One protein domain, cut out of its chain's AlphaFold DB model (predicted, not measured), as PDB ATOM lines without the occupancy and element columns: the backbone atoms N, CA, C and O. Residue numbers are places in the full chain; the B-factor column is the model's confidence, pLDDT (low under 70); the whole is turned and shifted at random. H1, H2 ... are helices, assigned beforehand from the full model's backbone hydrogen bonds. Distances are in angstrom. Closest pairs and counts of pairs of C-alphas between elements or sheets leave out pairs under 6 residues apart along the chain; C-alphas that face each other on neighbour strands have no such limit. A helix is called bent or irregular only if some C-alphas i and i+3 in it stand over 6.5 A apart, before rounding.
ATOM      1  N   PRO A 183      26.099 -23.401  15.507       93.75
ATOM      2  CA  PRO A 183      26.412 -22.286  16.403       93.75
ATOM      3  C   PRO A 183      25.340 -22.067  17.467       93.75
ATOM      4  O   PRO A 183      24.147 -22.100  17.177       93.75
ATOM      5  N   PHE A 184      25.762 -21.783  18.699       94.62
ATOM      6  CA  PHE A 184      24.824 -21.568  19.808       94.62
ATOM      7  C   PHE A 184      23.945 -20.326  19.589       94.62
ATOM      8  O   PHE A 184      22.758 -20.340  19.905       94.62
ATOM      9  N   GLU A 185      24.511 -19.283  18.971       95.31
ATOM     10  CA  GLU A 185      23.823 -18.024  18.639       95.31
ATOM     11  C   GLU A 185      22.715 -18.189  17.579       95.31
ATOM     12  O   GLU A 185      21.870 -17.308  17.449       95.31
ATOM     13  N   GLU A 186      22.680 -19.314  16.850       93.00
ATOM     14  CA  GLU A 186      21.607 -19.645  15.898       93.00
ATOM     15  C   GLU A 186      20.393 -20.317  16.576       93.00
ATOM     16  O   GLU A 186      19.362 -20.517  15.931       93.00
ATOM     17  N   TYR A 187      20.461 -20.647  17.875       93.31
ATOM     18  CA  TYR A 187      19.317 -21.220  18.589       93.31
ATOM     19  C   TYR A 187      18.204 -20.178  18.792       93.31
ATOM     20  O   TYR A 187      18.465 -19.132  19.395       93.31
ATOM     21  N   PRO A 188      16.938 -20.460  18.420       93.94
ATOM     22  CA  PRO A 188      15.838 -19.498  18.565       93.94
ATOM     23  C   PRO A 188      15.589 -18.995  19.997       93.94
ATOM     24  O   PRO A 188      15.000 -17.932  20.173       93.94
ATOM     25  N   TYR A 189      16.049 -19.736  21.011       95.12
ATOM     26  CA  TYR A 189      15.918 -19.389  22.431       95.12
ATOM     27  C   TYR A 189      17.240 -18.932  23.075       95.12
ATOM     28  O   TYR A 189      17.278 -18.741  24.286       95.12
ATOM     29  N   TYR A 190      18.319 -18.724  22.302       96.38
ATOM     30  CA  TYR A 190      19.646 -18.366  22.830       96.38
ATOM     31  C   TYR A 190      19.603 -17.134  23.743       96.38
ATOM     32  O   TYR A 190      19.921 -17.220  24.927       96.38
ATOM     33  N   ALA A 191      19.134 -15.996  23.221       97.31
ATOM     34  CA  ALA A 191      19.053 -14.748  23.983       97.31
ATOM     35  C   ALA A 191      18.149 -14.876  25.224       97.31
ATOM     36  O   ALA A 191      18.467 -14.333  26.279       97.31
ATOM     37  N   THR A 192      17.059 -15.639  25.109       97.38
ATOM     38  CA  THR A 192      16.124 -15.929  26.203       97.38
ATOM     39  C   THR A 192      16.785 -16.727  27.326       97.38
ATOM     40  O   THR A 192      16.604 -16.387  28.492       97.38
ATOM     41  N   ALA A 193      17.592 -17.736  26.991       96.69
ATOM     42  CA  ALA A 193      18.353 -18.511  27.967       96.69
ATOM     43  C   ALA A 193      19.375 -17.637  28.717       96.69
ATOM     44  O   ALA A 193      19.484 -17.738  29.937       96.69
ATOM     45  N   LEU A 194      20.066 -16.720  28.021       96.56
ATOM     46  CA  LEU A 194      21.026 -15.799  28.654       96.56
ATOM     47  C   LEU A 194      20.360 -14.733  29.541       96.56
ATOM     48  O   LEU A 194      20.981 -14.241  30.482       96.56
ATOM     49  N   GLU A 195      19.122 -14.342  29.230       96.81
ATOM     50  CA  GLU A 195      18.325 -13.429  30.060       96.81
ATOM     51  C   GLU A 195      17.799 -14.129  31.324       96.81
ATOM     52  O   GLU A 195      17.753 -13.527  32.396       96.81
ATOM     53  N   GLN A 196      17.425 -15.406  31.211       94.75
ATOM     54  CA  GLN A 196      16.892 -16.203  32.317       94.75
ATOM     55  C   GLN A 196      17.974 -16.768  33.247       94.75
ATOM     56  O   GLN A 196      17.702 -16.955  34.434       94.75
ATOM     57  N   ASN A 197      19.181 -17.015  32.733       95.88
ATOM     58  CA  ASN A 197      20.281 -17.619  33.475       95.88
ATOM     59  C   ASN A 197      21.605 -16.852  33.246       95.88
ATOM     60  O   ASN A 197      22.335 -17.125  32.286       95.88
ATOM     61  N   PRO A 198      21.941 -15.888  34.130       94.50
ATOM     62  CA  PRO A 198      23.176 -15.107  34.040       94.50
ATOM     63  C   PRO A 198      24.462 -15.944  34.109       94.50
ATOM     64  O   PRO A 198      25.458 -15.569  33.490       94.50
ATOM     65  N   ASP A 199      24.441 -17.084  34.801       94.00
ATOM     66  CA  ASP A 199      25.611 -17.954  34.969       94.00
ATOM     67  C   ASP A 199      25.953 -18.667  33.648       94.00
ATOM     68  O   ASP A 199      27.127 -18.855  33.315       94.00
ATOM     69  N   LEU A 200      24.938 -18.991  32.834       94.56
ATOM     70  CA  LEU A 200      25.157 -19.429  31.454       94.56
ATOM     71  C   LEU A 200      25.738 -18.307  30.594       94.56
ATOM     72  O   LEU A 200      26.583 -18.586  29.751       94.56
ATOM     73  N   LYS A 201      25.348 -17.045  30.798       95.19
ATOM     74  CA  LYS A 201      25.934 -15.931  30.038       95.19
ATOM     75  C   LYS A 201      27.441 -15.792  30.295       95.19
ATOM     76  O   LYS A 201      28.190 -15.686  29.328       95.19
ATOM     77  N   GLU A 202      27.883 -15.843  31.553       95.62
ATOM     78  CA  GLU A 202      29.320 -15.847  31.885       95.62
ATOM     79  C   GLU A 202      30.040 -17.044  31.239       95.62
ATOM     80  O   GLU A 202      31.107 -16.886  30.643       95.62
ATOM     81  N   LEU A 203      29.417 -18.228  31.267       95.56
ATOM     82  CA  LEU A 203      29.929 -19.428  30.602       95.56
ATOM     83  C   LEU A 203      30.044 -19.259  29.074       95.56
ATOM     84  O   LEU A 203      31.029 -19.699  28.487       95.56
ATOM     85  N   PHE A 204      29.078 -18.618  28.412       96.12
ATOM     86  CA  PHE A 204      29.143 -18.357  26.970       96.12
ATOM     87  C   PHE A 204      30.218 -17.334  26.601       96.12
ATOM     88  O   PHE A 204      30.894 -17.525  25.590       96.12
ATOM     89  N   ASP A 205      30.423 -16.298  27.419       95.62
ATOM     90  CA  ASP A 205      31.524 -15.350  27.226       95.62
ATOM     91  C   ASP A 205      32.893 -16.067  27.390       95.62
ATOM     92  O   ASP A 205      33.743 -15.951  26.502       95.62
ATOM     93  N   GLU A 206      33.073 -16.924  28.413       95.94
ATOM     94  CA  GLU A 206      34.251 -17.812  28.563       95.94
ATOM     95  C   GLU A 206      34.499 -18.682  27.316       95.94
ATOM     96  O   GLU A 206      35.607 -18.726  26.771       95.94
ATOM     97  N   LEU A 207      33.472 -19.410  26.873       95.19
ATOM     98  CA  LEU A 207      33.565 -20.346  25.753       95.19
ATOM     99  C   LEU A 207      33.890 -19.627  24.439       95.19
ATOM    100  O   LEU A 207      34.650 -20.148  23.620       95.19
ATOM    101  N   LYS A 208      33.365 -18.412  24.255       96.00
ATOM    102  CA  LYS A 208      33.601 -17.575  23.076       96.00
ATOM    103  C   LYS A 208      35.037 -17.057  23.016       96.00
ATOM    104  O   LYS A 208      35.635 -17.110  21.941       96.00
ATOM    105  N   GLU A 209      35.633 -16.662  24.145       96.31
ATOM    106  CA  GLU A 209      37.080 -16.385  24.229       96.31
ATOM    107  C   GLU A 209      37.931 -17.626  23.905       96.31
ATOM    108  O   GLU A 209      39.019 -17.517  23.337       96.31
ATOM    109  N   GLN A 210      37.419 -18.817  24.223       92.88
ATOM    110  CA  GLN A 210      38.078 -20.110  24.007       92.88
ATOM    111  C   GLN A 210      37.795 -20.717  22.613       92.88
ATOM    112  O   GLN A 210      38.310 -21.787  22.289       92.88
ATOM    113  N   GLY A 211      37.009 -20.037  21.766       94.06
ATOM    114  CA  GLY A 211      36.655 -20.469  20.407       94.06
ATOM    115  C   GLY A 211      35.576 -21.559  20.319       94.06
ATOM    116  O   GLY A 211      35.263 -22.023  19.221       94.06
ATOM    117  N   ILE A 212      34.982 -21.957  21.446       94.06
ATOM    118  CA  ILE A 212      33.904 -22.948  21.526       94.06
ATOM    119  C   ILE A 212      32.574 -22.212  21.313       94.06
ATOM    120  O   ILE A 212      31.889 -21.830  22.253       94.06
ATOM    121  N   VAL A 213      32.224 -21.969  20.049       94.81
ATOM    122  CA  VAL A 213      31.024 -21.194  19.652       94.81
ATOM    123  C   VAL A 213      29.890 -22.053  19.076       94.81
ATOM    124  O   VAL A 213      28.884 -21.524  18.603       94.81
ATOM    125  N   LYS A 214      30.068 -23.379  19.069       93.25
ATOM    126  CA  LYS A 214      29.136 -24.357  18.497       93.25
ATOM    127  C   LYS A 214      29.304 -25.748  19.105       93.25
ATOM    128  O   LYS A 214      30.346 -26.041  19.691       93.25
ATOM    129  N   GLY A 215      28.311 -26.610  18.905       90.44
ATOM    130  CA  GLY A 215      28.326 -28.005  19.352       90.44
ATOM    131  C   GLY A 215      27.279 -28.867  18.634       90.44
ATOM    132  O   GLY A 215      26.469 -28.317  17.884       90.44
ATOM    133  N   PRO A 216      27.272 -30.193  18.859       86.50
ATOM    134  CA  PRO A 216      26.273 -31.102  18.294       86.50
ATOM    135  C   PRO A 216      24.890 -30.823  18.903       86.50
ATOM    136  O   PRO A 216      24.758 -30.764  20.122       86.50
ATOM    137  N   GLY A 246      20.570 -36.821  30.099       78.88
ATOM    138  CA  GLY A 246      21.855 -37.318  30.549       78.88
ATOM    139  C   GLY A 246      22.314 -36.645  31.842       78.88
ATOM    140  O   GLY A 246      21.633 -35.833  32.466       78.88
ATOM    141  N   ALA A 247      23.530 -36.975  32.246       80.62
ATOM    142  CA  ALA A 247      24.211 -36.449  33.422       80.62
ATOM    143  C   ALA A 247      24.515 -34.936  33.364       80.62
ATOM    144  O   ALA A 247      24.914 -34.354  34.376       80.62
ATOM    145  N   ALA A 248      24.352 -34.288  32.205       81.88
ATOM    146  CA  ALA A 248      24.627 -32.865  32.028       81.88
ATOM    147  C   ALA A 248      23.659 -32.006  32.863       81.88
ATOM    148  O   ALA A 248      22.443 -32.114  32.741       81.88
ATOM    149  N   GLY A 249      24.200 -31.141  33.721       87.69
ATOM    150  CA  GLY A 249      23.425 -30.297  34.632       87.69
ATOM    151  C   GLY A 249      23.044 -30.989  35.940       87.69
ATOM    152  O   GLY A 249      23.055 -30.334  36.978       87.69
ATOM    153  N   LEU A 250      22.769 -32.297  35.910       90.31
ATOM    154  CA  LEU A 250      22.285 -33.077  37.058       90.31
ATOM    155  C   LEU A 250      23.392 -33.708  37.915       90.31
ATOM    156  O   LEU A 250      23.205 -33.919  39.117       90.31
ATOM    157  N   ALA A 251      24.522 -34.076  37.309       91.62
ATOM    158  CA  ALA A 251      25.452 -35.034  37.898       91.62
ATOM    159  C   ALA A 251      26.913 -34.561  37.934       91.62
ATOM    160  O   ALA A 251      27.278 -33.482  37.462       91.62
ATOM    161  N   GLY A 252      27.769 -35.376  38.559       93.50
ATOM    162  CA  GLY A 252      29.208 -35.121  38.603       93.50
ATOM    163  C   GLY A 252      29.854 -35.211  37.224       93.50
ATOM    164  O   GLY A 252      29.428 -35.997  36.382       93.50
ATOM    165  N   ASP A 253      30.939 -34.463  37.032       94.06
ATOM    166  CA  ASP A 253      31.851 -34.569  35.887       94.06
ATOM    167  C   ASP A 253      32.191 -36.031  35.545       94.06
ATOM    168  O   ASP A 253      32.057 -36.450  34.400       94.06
ATOM    169  N   LYS A 254      32.516 -36.849  36.552       94.56
ATOM    170  CA  LYS A 254      32.802 -38.281  36.406       94.56
ATOM    171  C   LYS A 254      31.616 -39.092  35.863       94.56
ATOM    172  O   LYS A 254      31.833 -40.025  35.098       94.56
ATOM    173  N   GLU A 255      30.390 -38.782  36.276       93.25
ATOM    174  CA  GLU A 255      29.173 -39.468  35.807       93.25
ATOM    175  C   GLU A 255      28.866 -39.054  34.364       93.25
ATOM    176  O   GLU A 255      28.695 -39.907  33.499       93.25
ATOM    177  N   PHE A 256      28.960 -37.751  34.086       94.56
ATOM    178  CA  PHE A 256      28.853 -37.163  32.754       94.56
ATOM    179  C   PHE A 256      29.864 -37.736  31.748       94.56
ATOM    180  O   PHE A 256      29.486 -38.124  30.643       94.56
ATOM    181  N   PHE A 257      31.135 -37.878  32.138       95.31
ATOM    182  CA  PHE A 257      32.140 -38.534  31.301       95.31
ATOM    183  C   PHE A 257      31.873 -40.032  31.140       95.31
ATOM    184  O   PHE A 257      32.062 -40.556  30.048       95.31
ATOM    185  N   ASN A 258      31.422 -40.735  32.185       94.12
ATOM    186  CA  ASN A 258      31.114 -42.164  32.081       94.12
ATOM    187  C   ASN A 258      29.988 -42.434  31.073       94.12
ATOM    188  O   ASN A 258      30.144 -43.338  30.253       94.12
ATOM    189  N   GLU A 259      28.899 -41.656  31.117       93.62
ATOM    190  CA  GLU A 259      27.778 -41.752  30.174       93.62
ATOM    191  C   GLU A 259      28.218 -41.425  28.744       93.62
ATOM    192  O   GLU A 259      28.114 -42.280  27.865       93.62
ATOM    193  N   GLY A 260      28.797 -40.239  28.518       93.44
ATOM    194  CA  GLY A 260      29.240 -39.810  27.186       93.44
ATOM    195  C   GLY A 260      30.334 -40.703  26.588       93.44
ATOM    196  O   GLY A 260      30.413 -40.872  25.373       93.44
ATOM    197  N   ASP A 261      31.169 -41.333  27.412       95.31
ATOM    198  CA  ASP A 261      32.118 -42.336  26.934       95.31
ATOM    199  C   ASP A 261      31.451 -43.699  26.694       95.31
ATOM    200  O   ASP A 261      31.922 -44.459  25.851       95.31
ATOM    201  N   SER A 262      30.380 -44.045  27.416       94.31
ATOM    202  CA  SER A 262      29.590 -45.254  27.148       94.31
ATOM    203  C   SER A 262      28.819 -45.145  25.845       94.31
ATOM    204  O   SER A 262      28.807 -46.115  25.087       94.31
ATOM    205  N   GLU A 263      28.269 -43.971  25.532       92.25
ATOM    206  CA  GLU A 263      27.616 -43.747  24.247       92.25
ATOM    207  C   GLU A 263      28.626 -43.833  23.088       92.25
ATOM    208  O   GLU A 263      28.377 -44.543  22.115       92.25
ATOM    209  N   ALA A 264      29.828 -43.249  23.224       93.00
ATOM    210  CA  ALA A 264      30.924 -43.472  22.270       93.00
ATOM    211  C   ALA A 264      31.301 -44.960  22.150       93.00
ATOM    212  O   ALA A 264      31.429 -45.474  21.034       93.00
ATOM    213  N   ARG A 265      31.419 -45.637  23.309       94.06
ATOM    214  CA  ARG A 265      31.443 -47.102  23.518       94.06
ATOM    215  C   ARG A 265      30.591 -47.828  22.485       94.06
ATOM    216  O   ARG A 265      31.019 -48.728  21.764       94.06
ATOM    217  N   GLU A 266      29.336 -47.438  22.466       91.75
ATOM    218  CA  GLU A 266      28.271 -48.153  21.804       91.75
ATOM    219  C   GLU A 266      28.132 -47.790  20.324       91.75
ATOM    220  O   GLU A 266      28.076 -48.702  19.493       91.75
ATOM    221  N   LEU A 267      28.152 -46.485  20.015       88.75
ATOM    222  CA  LEU A 267      28.034 -45.922  18.670       88.75
ATOM    223  C   LEU A 267      29.140 -46.442  17.748       88.75
ATOM    224  O   LEU A 267      28.850 -46.896  16.643       88.75
ATOM    225  N   TYR A 268      30.395 -46.465  18.203       91.25
ATOM    226  CA  TYR A 268      31.518 -47.012  17.435       91.25
ATOM    227  C   TYR A 268      31.699 -48.518  17.684       91.25
ATOM    228  O   TYR A 268      32.779 -48.980  18.055       91.25
ATOM    229  N   ALA A 269      30.640 -49.305  17.470       89.25
ATOM    230  CA  ALA A 269      30.610 -50.743  17.757       89.25
ATOM    231  C   ALA A 269      31.764 -51.541  17.114       89.25
ATOM    232  O   ALA A 269      32.304 -52.451  17.745       89.25
ATOM    233  N   ASN A 270      32.222 -51.169  15.910       89.19
ATOM    234  CA  ASN A 270      33.383 -51.809  15.277       89.19
ATOM    235  C   ASN A 270      34.685 -51.655  16.090       89.19
ATOM    236  O   ASN A 270      35.520 -52.556  16.068       89.19
ATOM    237  N   LEU A 271      34.835 -50.576  16.867       92.25
ATOM    238  CA  LEU A 271      35.959 -50.364  17.788       92.25
ATOM    239  C   LEU A 271      35.790 -51.094  19.138       92.25
ATOM    240  O   LEU A 271      36.715 -51.088  19.943       92.25
ATOM    241  N   ARG A 272      34.654 -51.759  19.401       90.31
ATOM    242  CA  ARG A 272      34.520 -52.705  20.531       90.31
ATOM    243  C   ARG A 272      35.052 -54.102  20.202       90.31
ATOM    244  O   ARG A 272      35.338 -54.877  21.112       90.31
ATOM    245  N   ARG A 273      35.182 -54.442  18.914       88.06
ATOM    246  CA  ARG A 273      35.614 -55.772  18.466       88.06
ATOM    247  C   ARG A 273      37.074 -56.041  18.838       88.06
ATOM    248  O   ARG A 273      37.960 -55.230  18.563       88.06
ATOM    249  N   SER A 274      37.343 -57.202  19.431       87.69
ATOM    250  CA  SER A 274      38.676 -57.551  19.942       87.69
ATOM    251  C   SER A 274      39.706 -57.836  18.843       87.69
ATOM    252  O   SER A 274      40.887 -57.566  19.045       87.69
ATOM    253  N   ASP A 275      39.286 -58.319  17.670       86.69
ATOM    254  CA  ASP A 275      40.153 -58.487  16.499       86.69
ATOM    255  C   ASP A 275      40.593 -57.131  15.925       86.69
ATOM    256  O   ASP A 275      41.783 -56.926  15.677       86.69
ATOM    257  N   VAL A 276      39.649 -56.193  15.800       91.38
ATOM    258  CA  VAL A 276      39.886 -54.814  15.350       91.38
ATOM    259  C   VAL A 276      40.789 -54.072  16.329       91.38
ATOM    260  O   VAL A 276      41.821 -53.541  15.919       91.38
ATOM    261  N   MET A 277      40.453 -54.070  17.622       93.31
ATOM    262  CA  MET A 277      41.259 -53.384  18.632       93.31
ATOM    263  C   MET A 277      42.663 -53.970  18.729       93.31
ATOM    264  O   MET A 277      43.621 -53.206  18.684       93.31
ATOM    265  N   ARG A 278      42.818 -55.301  18.739       92.12
ATOM    266  CA  ARG A 278      44.144 -55.932  18.711       92.12
ATOM    267  C   ARG A 278      44.932 -55.555  17.452       92.12
ATOM    268  O   ARG A 278      46.121 -55.271  17.565       92.12
ATOM    269  N   ARG A 279      44.304 -55.489  16.267       93.62
ATOM    270  CA  ARG A 279      44.972 -55.010  15.039       93.62
ATOM    271  C   ARG A 279      45.491 -53.581  15.212       93.62
ATOM    272  O   ARG A 279      46.659 -53.327  14.941       93.62
ATOM    273  N   LEU A 280      44.668 -52.660  15.716       94.44
ATOM    274  CA  LEU A 280      45.087 -51.269  15.922       94.44
ATOM    275  C   LEU A 280      46.095 -51.104  17.070       94.44
ATOM    276  O   LEU A 280      46.966 -50.239  16.992       94.44
ATOM    277  N   SER A 281      46.039 -51.933  18.111       93.44
ATOM    278  CA  SER A 281      47.008 -51.944  19.209       93.44
ATOM    279  C   SER A 281      48.358 -52.524  18.795       93.44
ATOM    280  O   SER A 281      49.400 -51.939  19.080       93.44
ATOM    281  N   GLU A 282      48.375 -53.692  18.152       94.19
ATOM    282  CA  GLU A 282      49.585 -54.490  17.918       94.19
ATOM    283  C   GLU A 282      50.177 -54.286  16.516       94.19
ATOM    284  O   GLU A 282      51.402 -54.258  16.383       94.19
ATOM    285  N   GLY A 283      49.328 -54.091  15.502       90.56
ATOM    286  CA  GLY A 283      49.671 -54.109  14.077       90.56
ATOM    287  C   GLY A 283      50.647 -53.018  13.633       90.56
ATOM    288  O   GLY A 283      50.538 -51.847  14.011       90.56
ATOM    289  N   GLY A 284      51.642 -53.413  12.837       92.69
ATOM    290  CA  GLY A 284      52.735 -52.550  12.383       92.69
ATOM    291  C   GLY A 284      52.585 -52.007  10.961       92.69
ATOM    292  O   GLY A 284      53.454 -51.252  10.524       92.69
ATOM    293  N   GLU A 285      51.538 -52.394  10.231       94.88
ATOM    294  CA  GLU A 285      51.408 -52.088   8.804       94.88
ATOM    295  C   GLU A 285      50.997 -50.628   8.560       94.88
ATOM    296  O   GLU A 285      50.414 -49.967   9.423       94.88
ATOM    297  N   GLU A 286      51.280 -50.100   7.365       94.56
ATOM    298  CA  GLU A 286      50.898 -48.723   7.005       94.56
ATOM    299  C   GLU A 286      49.369 -48.526   7.028       94.56
ATOM    300  O   GLU A 286      48.891 -47.451   7.391       94.56
ATOM    301  N   ALA A 287      48.598 -49.580   6.727       90.81
ATOM    302  CA  ALA A 287      47.144 -49.583   6.878       90.81
ATOM    303  C   ALA A 287      46.720 -49.391   8.346       90.81
ATOM    304  O   ALA A 287      45.872 -48.548   8.631       90.81
ATOM    305  N   ASP A 288      47.360 -50.092   9.290       92.75
ATOM    306  CA  ASP A 288      47.070 -49.970  10.724       92.75
ATOM    307  C   ASP A 288      47.444 -48.585  11.274       92.75
ATOM    308  O   ASP A 288      46.798 -48.088  12.194       92.75
ATOM    309  N   LYS A 289      48.489 -47.943  10.730       94.56
ATOM    310  CA  LYS A 289      48.844 -46.553  11.076       94.56
ATOM    311  C   LYS A 289      47.783 -45.572  10.586       94.56
ATOM    312  O   LYS A 289      47.247 -44.824  11.398       94.56
ATOM    313  N   ALA A 290      47.426 -45.635   9.302       93.38
ATOM    314  CA  ALA A 290      46.390 -44.779   8.730       93.38
ATOM    315  C   ALA A 290      45.034 -44.972   9.436       93.38
ATOM    316  O   ALA A 290      44.300 -44.013   9.652       93.38
ATOM    317  N   ASP A 291      44.699 -46.199   9.835       93.81
ATOM    318  CA  ASP A 291      43.494 -46.490  10.610       93.81
ATOM    319  C   ASP A 291      43.560 -45.947  12.047       93.81
ATOM    320  O   ASP A 291      42.607 -45.304  12.492       93.81
ATOM    321  N   ARG A 292      44.690 -46.110  12.755       95.25
ATOM    322  CA  ARG A 292      44.916 -45.464  14.062       95.25
ATOM    323  C   ARG A 292      44.801 -43.946  13.983       95.25
ATOM    324  O   ARG A 292      44.230 -43.353  14.896       95.25
ATOM    325  N   GLU A 293      45.325 -43.314  12.933       94.56
ATOM    326  CA  GLU A 293      45.228 -41.863  12.742       94.56
ATOM    327  C   GLU A 293      43.761 -41.429  12.616       94.56
ATOM    328  O   GLU A 293      43.308 -40.603  13.410       94.56
ATOM    329  N   LYS A 294      42.987 -42.047  11.708       92.94
ATOM    330  CA  LYS A 294      41.548 -41.762  11.535       92.94
ATOM    331  C   LYS A 294      40.774 -41.925  12.847       92.94
ATOM    332  O   LYS A 294      40.013 -41.036  13.225       92.94
ATOM    333  N   VAL A 295      40.981 -43.037  13.563       93.44
ATOM    334  CA  VAL A 295      40.314 -43.293  14.852       93.44
ATOM    335  C   VAL A 295      40.738 -42.269  15.904       93.44
ATOM    336  O   VAL A 295      39.893 -41.773  16.643       93.44
ATOM    337  N   THR A 296      42.014 -41.880  15.939       95.06
ATOM    338  CA  THR A 296      42.501 -40.840  16.859       95.06
ATOM    339  C   THR A 296      41.837 -39.493  16.577       95.06
ATOM    340  O   THR A 296      41.437 -38.812  17.519       95.06
ATOM    341  N   VAL A 297      41.658 -39.118  15.305       93.69
ATOM    342  CA  VAL A 297      40.944 -37.891  14.911       93.69
ATOM    343  C   VAL A 297      39.481 -37.931  15.364       93.69
ATOM    344  O   VAL A 297      39.034 -36.995  16.023       93.69
ATOM    345  N   VAL A 298      38.752 -39.019  15.085       92.12
ATOM    346  CA  VAL A 298      37.331 -39.155  15.462       92.12
ATOM    347  C   VAL A 298      37.134 -39.154  16.979       92.12
ATOM    348  O   VAL A 298      36.304 -38.407  17.494       92.12
ATOM    349  N   LEU A 299      37.925 -39.937  17.716       94.25
ATOM    350  CA  LEU A 299      37.816 -40.026  19.174       94.25
ATOM    351  C   LEU A 299      38.273 -38.739  19.888       94.25
ATOM    352  O   LEU A 299      37.743 -38.410  20.950       94.25
ATOM    353  N   THR A 300      39.194 -37.965  19.299       94.69
ATOM    354  CA  THR A 300      39.512 -36.610  19.790       94.69
ATOM    355  C   THR A 300      38.352 -35.653  19.501       94.69
ATOM    356  O   THR A 300      37.961 -34.897  20.384       94.69
ATOM    357  N   GLY A 301      37.733 -35.744  18.317       92.69
ATOM    358  CA  GLY A 301      36.538 -34.976  17.957       92.69
ATOM    359  C   GLY A 301      35.340 -35.224  18.882       92.69
ATOM    360  O   GLY A 301      34.605 -34.283  19.181       92.69
ATOM    361  N   TRP A 302      35.176 -36.447  19.402       93.38
ATOM    362  CA  TRP A 302      34.177 -36.748  20.437       93.38
ATOM    363  C   TRP A 302      34.449 -35.969  21.730       93.38
ATOM    364  O   TRP A 302      33.575 -35.242  22.197       93.38
ATOM    365  N   LEU A 303      35.671 -36.056  22.274       94.88
ATOM    366  CA  LEU A 303      36.077 -35.306  23.473       94.88
ATOM    367  C   LEU A 303      35.919 -33.791  23.280       94.88
ATOM    368  O   LEU A 303      35.338 -33.124  24.131       94.88
ATOM    369  N   ASP A 304      36.360 -33.268  22.136       93.38
ATOM    370  CA  ASP A 304      36.232 -31.855  21.759       93.38
ATOM    371  C   ASP A 304      34.768 -31.381  21.658       93.38
ATOM    372  O   ASP A 304      34.499 -30.185  21.773       93.38
ATOM    373  N   SER A 305      33.820 -32.307  21.470       92.31
ATOM    374  CA  SER A 305      32.383 -32.024  21.356       92.31
ATOM    375  C   SER A 305      31.624 -32.132  22.686       92.31
ATOM    376  O   SER A 305      30.544 -31.551  22.802       92.31
ATOM    377  N   GLN A 306      32.177 -32.799  23.712       93.81
ATOM    378  CA  GLN A 306      31.548 -32.925  25.042       93.81
ATOM    379  C   GLN A 306      31.190 -31.574  25.709       93.81
ATOM    380  O   GLN A 306      30.104 -31.491  26.287       93.81
ATOM    381  N   PRO A 307      31.995 -30.491  25.605       95.50
ATOM    382  CA  PRO A 307      31.598 -29.177  26.121       95.50
ATOM    383  C   PRO A 307      30.371 -28.635  25.385       95.50
ATOM    384  O   PRO A 307      29.418 -28.185  26.014       95.50
ATOM    385  N   GLY A 308      30.367 -28.725  24.050       93.31
ATOM    386  CA  GLY A 308      29.271 -28.233  23.218       93.31
ATOM    387  C   GLY A 308      27.971 -29.018  23.399       93.31
ATOM    388  O   GLY A 308      26.900 -28.422  23.360       93.31
ATOM    389  N   PHE A 309      28.056 -30.323  23.666       92.25
ATOM    390  CA  PHE A 309      26.914 -31.150  24.059       92.25
ATOM    391  C   PHE A 309      26.276 -30.651  25.365       92.25
ATOM    392  O   PHE A 309      25.080 -30.365  25.399       92.25
ATOM    393  N   ALA A 310      27.068 -30.477  26.430       94.69
ATOM    394  CA  ALA A 310      26.548 -30.023  27.721       94.69
ATOM    395  C   ALA A 310      25.983 -28.587  27.661       94.69
ATOM    396  O   ALA A 310      24.990 -28.291  28.325       94.69
ATOM    397  N   VAL A 311      26.550 -27.722  26.809       95.25
ATOM    398  CA  VAL A 311      25.990 -26.398  26.486       95.25
ATOM    399  C   VAL A 311      24.626 -26.503  25.795       95.25
ATOM    400  O   VAL A 311      23.706 -25.765  26.148       95.25
ATOM    401  N   TRP A 312      24.460 -27.421  24.839       93.75
ATOM    402  CA  TRP A 312      23.174 -27.622  24.168       93.75
ATOM    403  C   TRP A 312      22.088 -28.131  25.115       93.75
ATOM    404  O   TRP A 312      20.974 -27.613  25.069       93.75
ATOM    405  N   GLN A 313      22.410 -29.058  26.023       94.25
ATOM    406  CA  GLN A 313      21.447 -29.498  27.039       94.25
ATOM    407  C   GLN A 313      21.054 -28.355  27.992       94.25
ATOM    408  O   GLN A 313      19.877 -28.229  28.326       94.25
ATOM    409  N   ALA A 314      21.985 -27.458  28.344       95.38
ATOM    410  CA  ALA A 314      21.674 -26.257  29.126       95.38
ATOM    411  C   ALA A 314      20.699 -25.313  28.395       95.38
ATOM    412  O   ALA A 314      19.690 -24.898  28.965       95.38
ATOM    413  N   LEU A 315      20.950 -25.017  27.113       95.44
ATOM    414  CA  LEU A 315      20.042 -24.210  26.284       95.44
ATOM    415  C   LEU A 315      18.648 -24.850  26.158       95.44
ATOM    416  O   LEU A 315      17.638 -24.143  26.198       95.44
ATOM    417  N   ARG A 316      18.589 -26.182  26.037       94.69
ATOM    418  CA  ARG A 316      17.346 -26.957  25.929       94.69
ATOM    419  C   ARG A 316      16.540 -26.935  27.230       94.69
ATOM    420  O   ARG A 316      15.331 -26.710  27.192       94.69
ATOM    421  N   PHE A 317      17.206 -27.065  28.377       96.38
ATOM    422  CA  PHE A 317      16.599 -26.897  29.698       96.38
ATOM    423  C   PHE A 317      16.001 -25.490  29.883       96.38
ATOM    424  O   PHE A 317      14.830 -25.367  30.245       96.38
ATOM    425  N   GLU A 318      16.742 -24.425  29.550       96.62
ATOM    426  CA  GLU A 318      16.219 -23.050  29.636       96.62
ATOM    427  C   GLU A 318      15.021 -22.818  28.697       96.62
ATOM    428  O   GLU A 318      14.035 -22.202  29.103       96.62
ATOM    429  N   LYS A 319      15.034 -23.371  27.473       96.38
ATOM    430  CA  LYS A 319      13.865 -23.354  26.572       96.38
ATOM    431  C   LYS A 319      12.638 -24.002  27.224       96.38
ATOM    432  O   LYS A 319      11.548 -23.427  27.173       96.38
ATOM    433  N   ILE A 320      12.796 -25.179  27.833       97.00
ATOM    434  CA  ILE A 320      11.701 -25.900  28.500       97.00
ATOM    435  C   ILE A 320      11.149 -25.064  29.667       97.00
ATOM    436  O   ILE A 320       9.940 -24.828  29.732       97.00
ATOM    437  N   VAL A 321      12.020 -24.519  30.524       97.50
ATOM    438  CA  VAL A 321      11.626 -23.632  31.635       97.50
ATOM    439  C   VAL A 321      10.931 -22.361  31.125       97.50
ATOM    440  O   VAL A 321       9.899 -21.968  31.674       97.50
ATOM    441  N   HIS A 322      11.416 -21.738  30.046       97.88
ATOM    442  CA  HIS A 322      10.759 -20.592  29.414       97.88
ATOM    443  C   HIS A 322       9.332 -20.916  28.959       97.88
ATOM    444  O   HIS A 322       8.403 -20.159  29.255       97.88
ATOM    445  N   LEU A 323       9.147 -22.023  28.238       97.88
ATOM    446  CA  LEU A 323       7.849 -22.398  27.681       97.88
ATOM    447  C   LEU A 323       6.847 -22.758  28.786       97.88
ATOM    448  O   LEU A 323       5.723 -22.258  28.759       97.88
ATOM    449  N   LEU A 324       7.265 -23.510  29.807       97.75
ATOM    450  CA  LEU A 324       6.425 -23.809  30.974       97.75
ATOM    451  C   LEU A 324       6.004 -22.528  31.717       97.75
ATOM    452  O   LEU A 324       4.827 -22.356  32.035       97.75
ATOM    453  N   LYS A 325       6.924 -21.574  31.924       97.50
ATOM    454  CA  LYS A 325       6.605 -20.266  32.529       97.50
ATOM    455  C   LYS A 325       5.632 -19.452  31.679       97.50
ATOM    456  O   LYS A 325       4.690 -18.880  32.218       97.50
ATOM    457  N   LYS A 326       5.804 -19.439  30.353       97.75
ATOM    458  CA  LYS A 326       4.891 -18.785  29.397       97.75
ATOM    459  C   LYS A 326       3.474 -19.379  29.443       97.75
ATOM    460  O   LYS A 326       2.507 -18.644  29.253       97.75
ATOM    461  N   GLN A 327       3.345 -20.676  29.726       97.88
ATOM    462  CA  GLN A 327       2.060 -21.351  29.946       97.88
ATOM    463  C   GLN A 327       1.468 -21.112  31.353       97.88
ATOM    464  O   GLN A 327       0.292 -21.390  31.571       97.88
ATOM    465  N   ASN A 328       2.237 -20.563  32.306       97.44
ATOM    466  CA  ASN A 328       1.971 -20.597  33.758       97.44
ATOM    467  C   ASN A 328       1.944 -22.027  34.346       97.44
ATOM    468  O   ASN A 328       1.390 -22.252  35.418       97.44
ATOM    469  N   ALA A 329       2.577 -22.985  33.665       97.12
ATOM    470  CA  ALA A 329       2.690 -24.385  34.069       97.12
ATOM    471  C   ALA A 329       3.866 -24.644  35.037       97.12
ATOM    472  O   ALA A 329       4.283 -25.789  35.208       97.12
ATOM    473  N   LEU A 330       4.435 -23.602  35.652       97.44
ATOM    474  CA  LEU A 330       5.553 -23.700  36.592       97.44
ATOM    475  C   LEU A 330       5.462 -22.585  37.641       97.44
ATOM    476  O   LEU A 330       5.445 -21.401  37.298       97.44
ATOM    477  N   SER A 331       5.398 -22.963  38.914       97.75
ATOM    478  CA  SER A 331       5.508 -22.048  40.050       97.75
ATOM    479  C   SER A 331       6.960 -21.622  40.295       97.75
ATOM    480  O   SER A 331       7.909 -22.210  39.776       97.75
ATOM    481  N   GLN A 332       7.151 -20.593  41.125       97.44
ATOM    482  CA  GLN A 332       8.491 -20.123  41.502       97.44
ATOM    483  C   GLN A 332       9.269 -21.151  42.342       97.44
ATOM    484  O   GLN A 332      10.496 -21.169  42.285       97.44
ATOM    485  N   GLU A 333       8.574 -22.003  43.099       97.88
ATOM    486  CA  GLU A 333       9.191 -23.061  43.908       97.88
ATOM    487  C   GLU A 333       9.616 -24.249  43.035       97.88
ATOM    488  O   GLU A 333      10.759 -24.691  43.131       97.88
ATOM    489  N   GLU A 334       8.767 -24.678  42.093       98.12
ATOM    490  CA  GLU A 334       9.133 -25.698  41.100       98.12
ATOM    491  C   GLU A 334      10.282 -25.222  40.192       98.12
ATOM    492  O   GLU A 334      11.219 -25.980  39.946       98.12
ATOM    493  N   GLU A 335      10.276 -23.960  39.734       97.69
ATOM    494  CA  GLU A 335      11.394 -23.403  38.958       97.69
ATOM    495  C   GLU A 335      12.702 -23.408  39.759       97.69
ATOM    496  O   GLU A 335      13.733 -23.848  39.246       97.69
ATOM    497  N   ALA A 336      12.678 -22.932  41.007       97.31
ATOM    498  CA  ALA A 336      13.862 -22.915  41.860       97.31
ATOM    499  C   ALA A 336      14.369 -24.338  42.159       97.31
ATOM    500  O   ALA A 336      15.577 -24.571  42.143       97.31
ATOM    501  N   GLY A 337      13.457 -25.293  42.367       97.38
ATOM    502  CA  GLY A 337      13.778 -26.709  42.539       97.38
ATOM    503  C   GLY A 337      14.469 -27.300  41.311       97.38
ATOM    504  O   GLY A 337      15.557 -27.865  41.437       97.38
ATOM    505  N   LEU A 338      13.886 -27.130  40.117       96.62
ATOM    506  CA  LEU A 338      14.467 -27.609  38.858       96.62
ATOM    507  C   LEU A 338      15.844 -26.989  38.600       96.62
ATOM    508  O   LEU A 338      16.801 -27.715  38.341       96.62
ATOM    509  N   ARG A 339      15.972 -25.661  38.725       96.25
ATOM    510  CA  ARG A 339      17.261 -24.960  38.579       96.25
ATOM    511  C   ARG A 339      18.295 -25.430  39.604       96.25
ATOM    512  O   ARG A 339      19.478 -25.464  39.289       96.25
ATOM    513  N   GLY A 340      17.859 -25.837  40.797       96.12
ATOM    514  CA  GLY A 340      18.704 -26.476  41.804       96.12
ATOM    515  C   GLY A 340      19.244 -27.840  41.361       96.12
ATOM    516  O   GLY A 340      20.440 -28.089  41.513       96.12
ATOM    517  N   GLN A 341      18.404 -28.702  40.773       94.75
ATOM    518  CA  GLN A 341      18.841 -30.006  40.245       94.75
ATOM    519  C   GLN A 341      19.778 -29.849  39.043       94.75
ATOM    520  O   GLN A 341      20.835 -30.467  39.018       94.75
ATOM    521  N   PHE A 342      19.419 -28.990  38.085       95.50
ATOM    522  CA  PHE A 342      20.163 -28.748  36.841       95.50
ATOM    523  C   PHE A 342      21.291 -27.701  36.979       95.50
ATOM    524  O   PHE A 342      21.779 -27.147  35.993       95.50
ATOM    525  N   SER A 343      21.734 -27.421  38.206       94.56
ATOM    526  CA  SER A 343      22.695 -26.352  38.519       94.56
ATOM    527  C   SER A 343      24.114 -26.585  37.980       94.56
ATOM    528  O   SER A 343      24.917 -25.652  37.945       94.56
ATOM    529  N   ARG A 344      24.456 -27.805  37.544       96.06
ATOM    530  CA  ARG A 344      25.850 -28.207  37.283       96.06
ATOM    531  C   ARG A 344      26.346 -27.971  35.857       96.06
ATOM    532  O   ARG A 344      27.512 -28.254  35.586       96.06
ATOM    533  N   TYR A 345      25.534 -27.409  34.955       95.19
ATOM    534  CA  TYR A 345      25.951 -27.171  33.563       95.19
ATOM    535  C   TYR A 345      27.290 -26.404  33.452       95.19
ATOM    536  O   TYR A 345      28.168 -26.881  32.726       95.19
ATOM    537  N   PRO A 346      27.542 -25.307  34.203       95.94
ATOM    538  CA  PRO A 346      28.826 -24.605  34.147       95.94
ATOM    539  C   PRO A 346      30.004 -25.401  34.729       95.94
ATOM    540  O   PRO A 346      31.152 -25.092  34.416       95.94
ATOM    541  N   GLU A 347      29.757 -26.411  35.567       96.38
ATOM    542  CA  GLU A 347      30.793 -27.337  36.039       96.38
ATOM    543  C   GLU A 347      31.101 -28.391  34.972       96.38
ATOM    544  O   GLU A 347      32.260 -28.548  34.589       96.38
ATOM    545  N   ASN A 348      30.074 -29.078  34.448       96.62
ATOM    546  CA  ASN A 348      30.256 -30.142  33.460       96.62
ATOM    547  C   ASN A 348      30.910 -29.605  32.174       96.62
ATOM    548  O   ASN A 348      31.817 -30.241  31.644       96.62
ATOM    549  N   VAL A 349      30.511 -28.415  31.706       97.00
ATOM    550  CA  VAL A 349      31.075 -27.776  30.502       97.00
ATOM    551  C   VAL A 349      32.550 -27.406  30.686       97.00
ATOM    552  O   VAL A 349      33.374 -27.735  29.827       97.00
ATOM    553  N   ARG A 350      32.914 -26.764  31.807       97.38
ATOM    554  CA  ARG A 350      34.315 -26.409  32.104       97.38
ATOM    555  C   ARG A 350      35.176 -27.664  32.280       97.38
ATOM    556  O   ARG A 350      36.238 -27.759  31.670       97.38
ATOM    557  N   ALA A 351      34.681 -28.665  33.012       97.06
ATOM    558  CA  ALA A 351      35.370 -29.942  33.184       97.06
ATOM    559  C   ALA A 351      35.562 -30.683  31.846       97.06
ATOM    560  O   ALA A 351      36.647 -31.198  31.587       97.06
ATOM    561  N   ALA A 352      34.553 -30.702  30.968       96.75
ATOM    562  CA  ALA A 352      34.650 -31.306  29.638       96.75
ATOM    563  C   ALA A 352      35.701 -30.617  28.760       96.75
ATOM    564  O   ALA A 352      36.486 -31.289  28.091       96.75
ATOM    565  N   ARG A 353      35.752 -29.279  28.791       96.44
ATOM    566  CA  ARG A 353      36.759 -28.486  28.070       96.44
ATOM    567  C   ARG A 353      38.160 -28.834  28.557       96.44
ATOM    568  O   ARG A 353      39.052 -29.087  27.747       96.44
ATOM    569  N   ASP A 354      38.348 -28.842  29.872       97.12
ATOM    570  CA  ASP A 354      39.661 -29.043  30.478       97.12
ATOM    571  C   ASP A 354      40.135 -30.497  30.284       97.12
ATOM    572  O   ASP A 354      41.299 -30.715  29.939       97.12
ATOM    573  N   ARG A 355      39.212 -31.473  30.321       96.94
ATOM    574  CA  ARG A 355      39.434 -32.870  29.906       96.94
ATOM    575  C   ARG A 355      39.869 -32.987  28.443       96.94
ATOM    576  O   ARG A 355      40.869 -33.644  28.158       96.94
ATOM    577  N   ALA A 356      39.132 -32.377  27.511       96.06
ATOM    578  CA  ALA A 356      39.443 -32.434  26.080       96.06
ATOM    579  C   ALA A 356      40.815 -31.805  25.780       96.06
ATOM    580  O   ALA A 356      41.619 -32.363  25.027       96.06
ATOM    581  N   LYS A 357      41.127 -30.689  26.447       96.88
ATOM    582  CA  LYS A 357      42.432 -30.028  26.380       96.88
ATOM    583  C   LYS A 357      43.564 -30.909  26.920       96.88
ATOM    584  O   LYS A 357      44.543 -31.102  26.201       96.88
ATOM    585  N   GLU A 358      43.441 -31.466  28.130       97.19
ATOM    586  CA  GLU A 358      44.462 -32.358  28.712       97.19
ATOM    587  C   GLU A 358      44.693 -33.590  27.825       97.19
ATOM    588  O   GLU A 358      45.842 -33.967  27.564       97.19
ATOM    589  N   ALA A 359      43.613 -34.183  27.307       96.44
ATOM    590  CA  ALA A 359      43.689 -35.313  26.395       96.44
ATOM    591  C   ALA A 359      44.442 -34.947  25.110       96.44
ATOM    592  O   ALA A 359      45.376 -35.658  24.738       96.44
ATOM    593  N   ARG A 360      44.113 -33.819  24.465       96.50
ATOM    594  CA  ARG A 360      44.786 -33.351  23.243       96.50
ATOM    595  C   ARG A 360      46.266 -33.031  23.482       96.50
ATOM    596  O   ARG A 360      47.114 -33.474  22.710       96.50
ATOM    597  N   GLU A 361      46.599 -32.320  24.561       97.56
ATOM    598  CA  GLU A 361      47.992 -32.028  24.939       97.56
ATOM    599  C   GLU A 361      48.786 -33.319  25.212       97.56
ATOM    600  O   GLU A 361      49.943 -33.445  24.799       97.56
ATOM    601  N   THR A 362      48.154 -34.321  25.834       97.81
ATOM    602  CA  THR A 362      48.761 -35.636  26.085       97.81
ATOM    603  C   THR A 362      48.924 -36.460  24.805       97.81
ATOM    604  O   THR A 362      49.966 -37.089  24.624       97.81
ATOM    605  N   ILE A 363      47.955 -36.419  23.887       97.31
ATOM    606  CA  ILE A 363      48.003 -37.081  22.573       97.31
ATOM    607  C   ILE A 363      49.157 -36.537  21.729       97.31
ATOM    608  O   ILE A 363      49.978 -37.324  21.261       97.31
ATOM    609  N   GLU A 364      49.286 -35.217  21.573       97.50
ATOM    610  CA  GLU A 364      50.369 -34.622  20.772       97.50
ATOM    611  C   GLU A 364      51.751 -34.844  21.408       97.50
ATOM    612  O   GLU A 364      52.733 -35.153  20.721       97.50
ATOM    613  N   LYS A 365      51.832 -34.801  22.743       97.81
ATOM    614  CA  LYS A 365      53.035 -35.209  23.475       97.81
ATOM    615  C   LYS A 365      53.398 -36.668  23.180       97.81
ATOM    616  O   LYS A 365      54.530 -36.931  22.790       97.81
ATOM    617  N   LEU A 366      52.456 -37.606  23.296       97.50
ATOM    618  CA  LEU A 366      52.707 -39.025  23.029       97.50
ATOM    619  C   LEU A 366      53.068 -39.288  21.562       97.50
ATOM    620  O   LEU A 366      54.040 -40.001  21.322       97.50
ATOM    621  N   LYS A 367      52.389 -38.655  20.593       96.81
ATOM    622  CA  LYS A 367      52.766 -38.710  19.167       96.81
ATOM    623  C   LYS A 367      54.230 -38.312  18.971       96.81
ATOM    624  O   LYS A 367      54.976 -39.041  18.325       96.81
ATOM    625  N   SER A 368      54.653 -37.195  19.567       97.12
ATOM    626  CA  SER A 368      56.012 -36.661  19.393       97.12
ATOM    627  C   SER A 368      57.111 -37.427  20.146       97.12
ATOM    628  O   SER A 368      58.240 -37.469  19.661       97.12
ATOM    629  N   THR A 369      56.819 -38.054  21.296       97.88
ATOM    630  CA  THR A 369      57.836 -38.760  22.109       97.88
ATOM    631  C   THR A 369      57.819 -40.286  21.999       97.88
ATOM    632  O   THR A 369      58.829 -40.917  22.302       97.88
ATOM    633  N   ALA A 370      56.685 -40.886  21.634       96.94
ATOM    634  CA  ALA A 370      56.455 -42.338  21.631       96.94
ATOM    635  C   ALA A 370      55.748 -42.858  20.358       96.94
ATOM    636  O   ALA A 370      55.649 -44.069  20.163       96.94
ATOM    637  N   GLY A 371      55.298 -41.963  19.474       95.69
ATOM    638  CA  GLY A 371      54.616 -42.297  18.226       95.69
ATOM    639  C   GLY A 371      53.097 -42.442  18.357       95.69
ATOM    640  O   GLY A 371      52.529 -42.553  19.445       95.69
ATOM    641  N   GLU A 372      52.430 -42.457  17.203       95.50
ATOM    642  CA  GLU A 372      50.965 -42.515  17.055       95.50
ATOM    643  C   GLU A 372      50.315 -43.663  17.836       95.50
ATOM    644  O   GLU A 372      49.247 -43.485  18.411       95.50
ATOM    645  N   LYS A 373      50.971 -44.830  17.889       96.12
ATOM    646  CA  LYS A 373      50.467 -46.023  18.583       96.12
ATOM    647  C   LYS A 373      50.214 -45.776  20.071       96.12
ATOM    648  O   LYS A 373      49.150 -46.144  20.557       96.12
ATOM    649  N   GLU A 374      51.135 -45.140  20.791       97.00
ATOM    650  CA  GLU A 374      50.935 -44.883  22.224       97.00
ATOM    651  C   GLU A 374      49.941 -43.740  22.474       97.00
ATOM    652  O   GLU A 374      49.209 -43.772  23.461       97.00
ATOM    653  N   ALA A 375      49.837 -42.773  21.555       96.62
ATOM    654  CA  ALA A 375      48.800 -41.742  21.605       96.62
ATOM    655  C   ALA A 375      47.388 -42.328  21.388       96.62
ATOM    656  O   ALA A 375      46.469 -42.023  22.148       96.62
ATOM    657  N   PHE A 376      47.242 -43.231  20.413       96.56
ATOM    658  CA  PHE A 376      46.034 -44.026  20.182       96.56
ATOM    659  C   PHE A 376      45.686 -44.876  21.414       96.56
ATOM    660  O   PHE A 376      44.567 -44.797  21.913       96.56
ATOM    661  N   LEU A 377      46.652 -45.632  21.955       95.44
ATOM    662  CA  LEU A 377      46.462 -46.474  23.144       95.44
ATOM    663  C   LEU A 377      46.140 -45.674  24.414       95.44
ATOM    664  O   LEU A 377      45.486 -46.198  25.313       95.44
ATOM    665  N   TYR A 378      46.588 -44.423  24.527       96.69
ATOM    666  CA  TYR A 378      46.143 -43.519  25.586       96.69
ATOM    667  C   TYR A 378      44.677 -43.118  25.388       96.69
ATOM    668  O   TYR A 378      43.873 -43.300  26.301       96.69
ATOM    669  N   LEU A 379      44.307 -42.625  24.203       96.44
ATOM    670  CA  LEU A 379      42.958 -42.130  23.922       96.44
ATOM    671  C   LEU A 379      41.889 -43.226  24.047       96.44
ATOM    672  O   LEU A 379      40.855 -43.009  24.680       96.44
ATOM    673  N   THR A 380      42.154 -44.424  23.524       95.81
ATOM    674  CA  THR A 380      41.222 -45.555  23.628       95.81
ATOM    675  C   THR A 380      41.040 -46.010  25.077       95.81
ATOM    676  O   THR A 380      39.907 -46.187  25.520       95.81
ATOM    677  N   ARG A 381      42.111 -46.068  25.885       94.88
ATOM    678  CA  ARG A 381      42.004 -46.308  27.342       94.88
ATOM    679  C   ARG A 381      41.213 -45.208  28.062       94.88
ATOM    680  O   ARG A 381      40.417 -45.542  28.940       94.88
ATOM    681  N   THR A 382      41.421 -43.939  27.702       95.06
ATOM    682  CA  THR A 382      40.751 -42.763  28.295       95.06
ATOM    683  C   THR A 382      39.246 -42.760  28.042       95.06
ATOM    684  O   THR A 382      38.494 -42.469  28.964       95.06
ATOM    685  N   LEU A 383      38.813 -43.148  26.838       95.56
ATOM    686  CA  LEU A 383      37.402 -43.325  26.464       95.56
ATOM    687  C   LEU A 383      36.861 -44.734  26.773       95.56
ATOM    688  O   LEU A 383      35.794 -45.127  26.304       95.56
ATOM    689  N   GLY A 384      37.599 -45.550  27.528       94.75
ATOM    690  CA  GLY A 384      37.184 -46.900  27.912       94.75
ATOM    691  C   GLY A 384      37.068 -47.922  26.772       94.75
ATOM    692  O   GLY A 384      36.670 -49.051  27.059       94.75
ATOM    693  N   PHE A 385      37.474 -47.596  25.536       92.19
ATOM    694  CA  PHE A 385      37.837 -48.561  24.481       92.19
ATOM    695  C   PHE A 385      39.109 -49.310  24.897       92.19
ATOM    696  O   PHE A 385      40.176 -49.232  24.292       92.19
ATOM    697  N   ARG A 386      39.012 -50.038  26.002       81.88
ATOM    698  CA  ARG A 386      39.993 -51.050  26.334       81.88
ATOM    699  C   ARG A 386      39.872 -52.112  25.248       81.88
ATOM    700  O   ARG A 386      38.767 -52.428  24.807       81.88
ATOM    701  N   GLU A 387      40.977 -52.769  24.924       62.97
ATOM    702  CA  GLU A 387      40.842 -54.209  24.763       62.97
ATOM    703  C   GLU A 387      40.130 -54.692  26.026       62.97
ATOM    704  O   GLU A 387      40.690 -54.600  27.125       62.97
ATOM    705  N   SER A 388      38.882 -55.160  25.891       50.31
ATOM    706  CA  SER A 388      38.377 -56.104  26.880       50.31
ATOM    707  C   SER A 388      39.494 -57.128  27.050       50.31
ATOM    708  O   SER A 388      40.028 -57.573  26.022       50.31
ATOM    709  N   PRO A 389      39.937 -57.441  28.279       46.53
ATOM    710  CA  PRO A 389      40.878 -58.521  28.460       46.53
ATOM    711  C   PRO A 389      40.157 -59.783  27.991       46.53
ATOM    712  O   PRO A 389      39.455 -60.405  28.776       46.53
ATOM    713  N   VAL A 390      40.314 -60.116  26.702       44.62
ATOM    714  CA  VAL A 390      39.990 -61.411  26.100       44.62
ATOM    715  C   VAL A 390      40.687 -62.392  27.004       44.62
ATOM    716  O   VAL A 390      41.922 -62.354  27.074       44.62
ATOM    717  N   GLU A 391      39.886 -63.071  27.823       43.00
ATOM    718  CA  GLU A 391      40.314 -63.299  29.195       43.00
ATOM    719  C   GLU A 391      41.645 -64.020  29.202       43.00
ATOM    720  O   GLU A 391      41.787 -65.087  28.624       43.00
TER     721      GLU A 391
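What this domain is: This is residues 183 to 216 and 246 to 391 of the 1057 residues of an uncharacterized protein of Candidatus Jorgensenbacteria bacterium GWA1_54_12 (UniProt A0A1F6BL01). A long bent helix, H6, runs the length of an elongated body, and the chain folds back beside it, H7 alongside arm H6b and H8 along the inner part of H6, before H9 turns back on H8. H1 packs on arm H6b and H2 only just reaches the first residues of H8 on one side of this long pair, H3 meets H8 on the other side in a corner, with its residues 253 to 257 at residues 347 to 352 of H8, and H4 and H5 lead to the end where arm H6a begins. The 180 printed residues hold nine named helices, H1 to H9 in order, and no named strand: the class is all helix. H6a, H8 and H9 make an up-and-down bundle, each running against the one before it. The whole is only just loose, close to compact, with a radius of gyration of the C-alphas of 19.4 A and spans of 63 by 36 by 23 A.

How they stand to each other: H1, residues 190 to 196, and H2, residues 198 to 209, only just touch, and only at the corner, with 3 pairs of C-alphas within 8 A; the closest are Leu 194 and Lys 201, 5.1 A. H3, residues 253 to 267, and H4, residues 269 to 272, also only just touch, only at the corner, with 3 such pairs; the closest are Arg 265 and Arg 272, 7.1 A. H5 is residues 274 to 282. H6, residues 286 to 327, was assigned as one helix by its hydrogen bonds but is bent: C-alphas 304 and 307 are 6.9 A apart. Its arms H6a, residues 286 to 304, and H6b, residues 307 to 327, stand at a shallow tilt of 34 degrees, only just short of steep. H5 touches residues 288 to 292 of H6a, about perpendicular at 76 degrees, closest C-alphas Leu 280 and Asp 288, 5.7 A. H1 touches residues 315 to 322 of H6b, closest C-alphas Ala 193 and Glu 318, 5.3 A. H7, residues 332 to 341, is close to H6b but not clearly touching, closest C-alphas Val 321 and Glu 335, 7.3 A. H8, residues 345 to 370, touches H6b between its residues 345 to 353 and residues 307 to 314, at a shallow tilt of 13 degrees, opposite ways, closest C-alphas Pro 307 and Val 349, 4.6 A. Residues 253 to 257 of H3 touch residues 347 to 352 of H8 at a steep tilt of 63 degrees, closest C-alphas Asp 253 and Asn 348, 5.3 A. H8 and H9, residues 372 to 382, form a helical hairpin, closest C-alphas Ile 363 and Ala 375, 4.8 A. Every O i to N i+4 pair is within hydrogen-bond range in H1, H2, H3, H5, H6a, H6b, H7 and H9; H8 has 21 of 22, and H4 is too short for such a pair.

Where its parts are: H1 begins at C-alpha 190, (19.646, -18.366, 22.830). H6a is 26.8 A long, H6b 30.8 A and H8 36.1 A; H3 is 21.0 A and H2 17.1 A. H9 ends at C-alpha 382, (40.751, -42.763, 28.295).

The domain as a whole: The C-alphas of Glu 285 and Asn 328 are the two farthest apart, 63.7 A. Residues 217 to 245 are not printed, and C-alphas 216 and 246 are 14.4 A apart across the cut. The links that are printed whole are tight. Mean pLDDT of the printed part is 93.2, with residues 387 to 391 under 70.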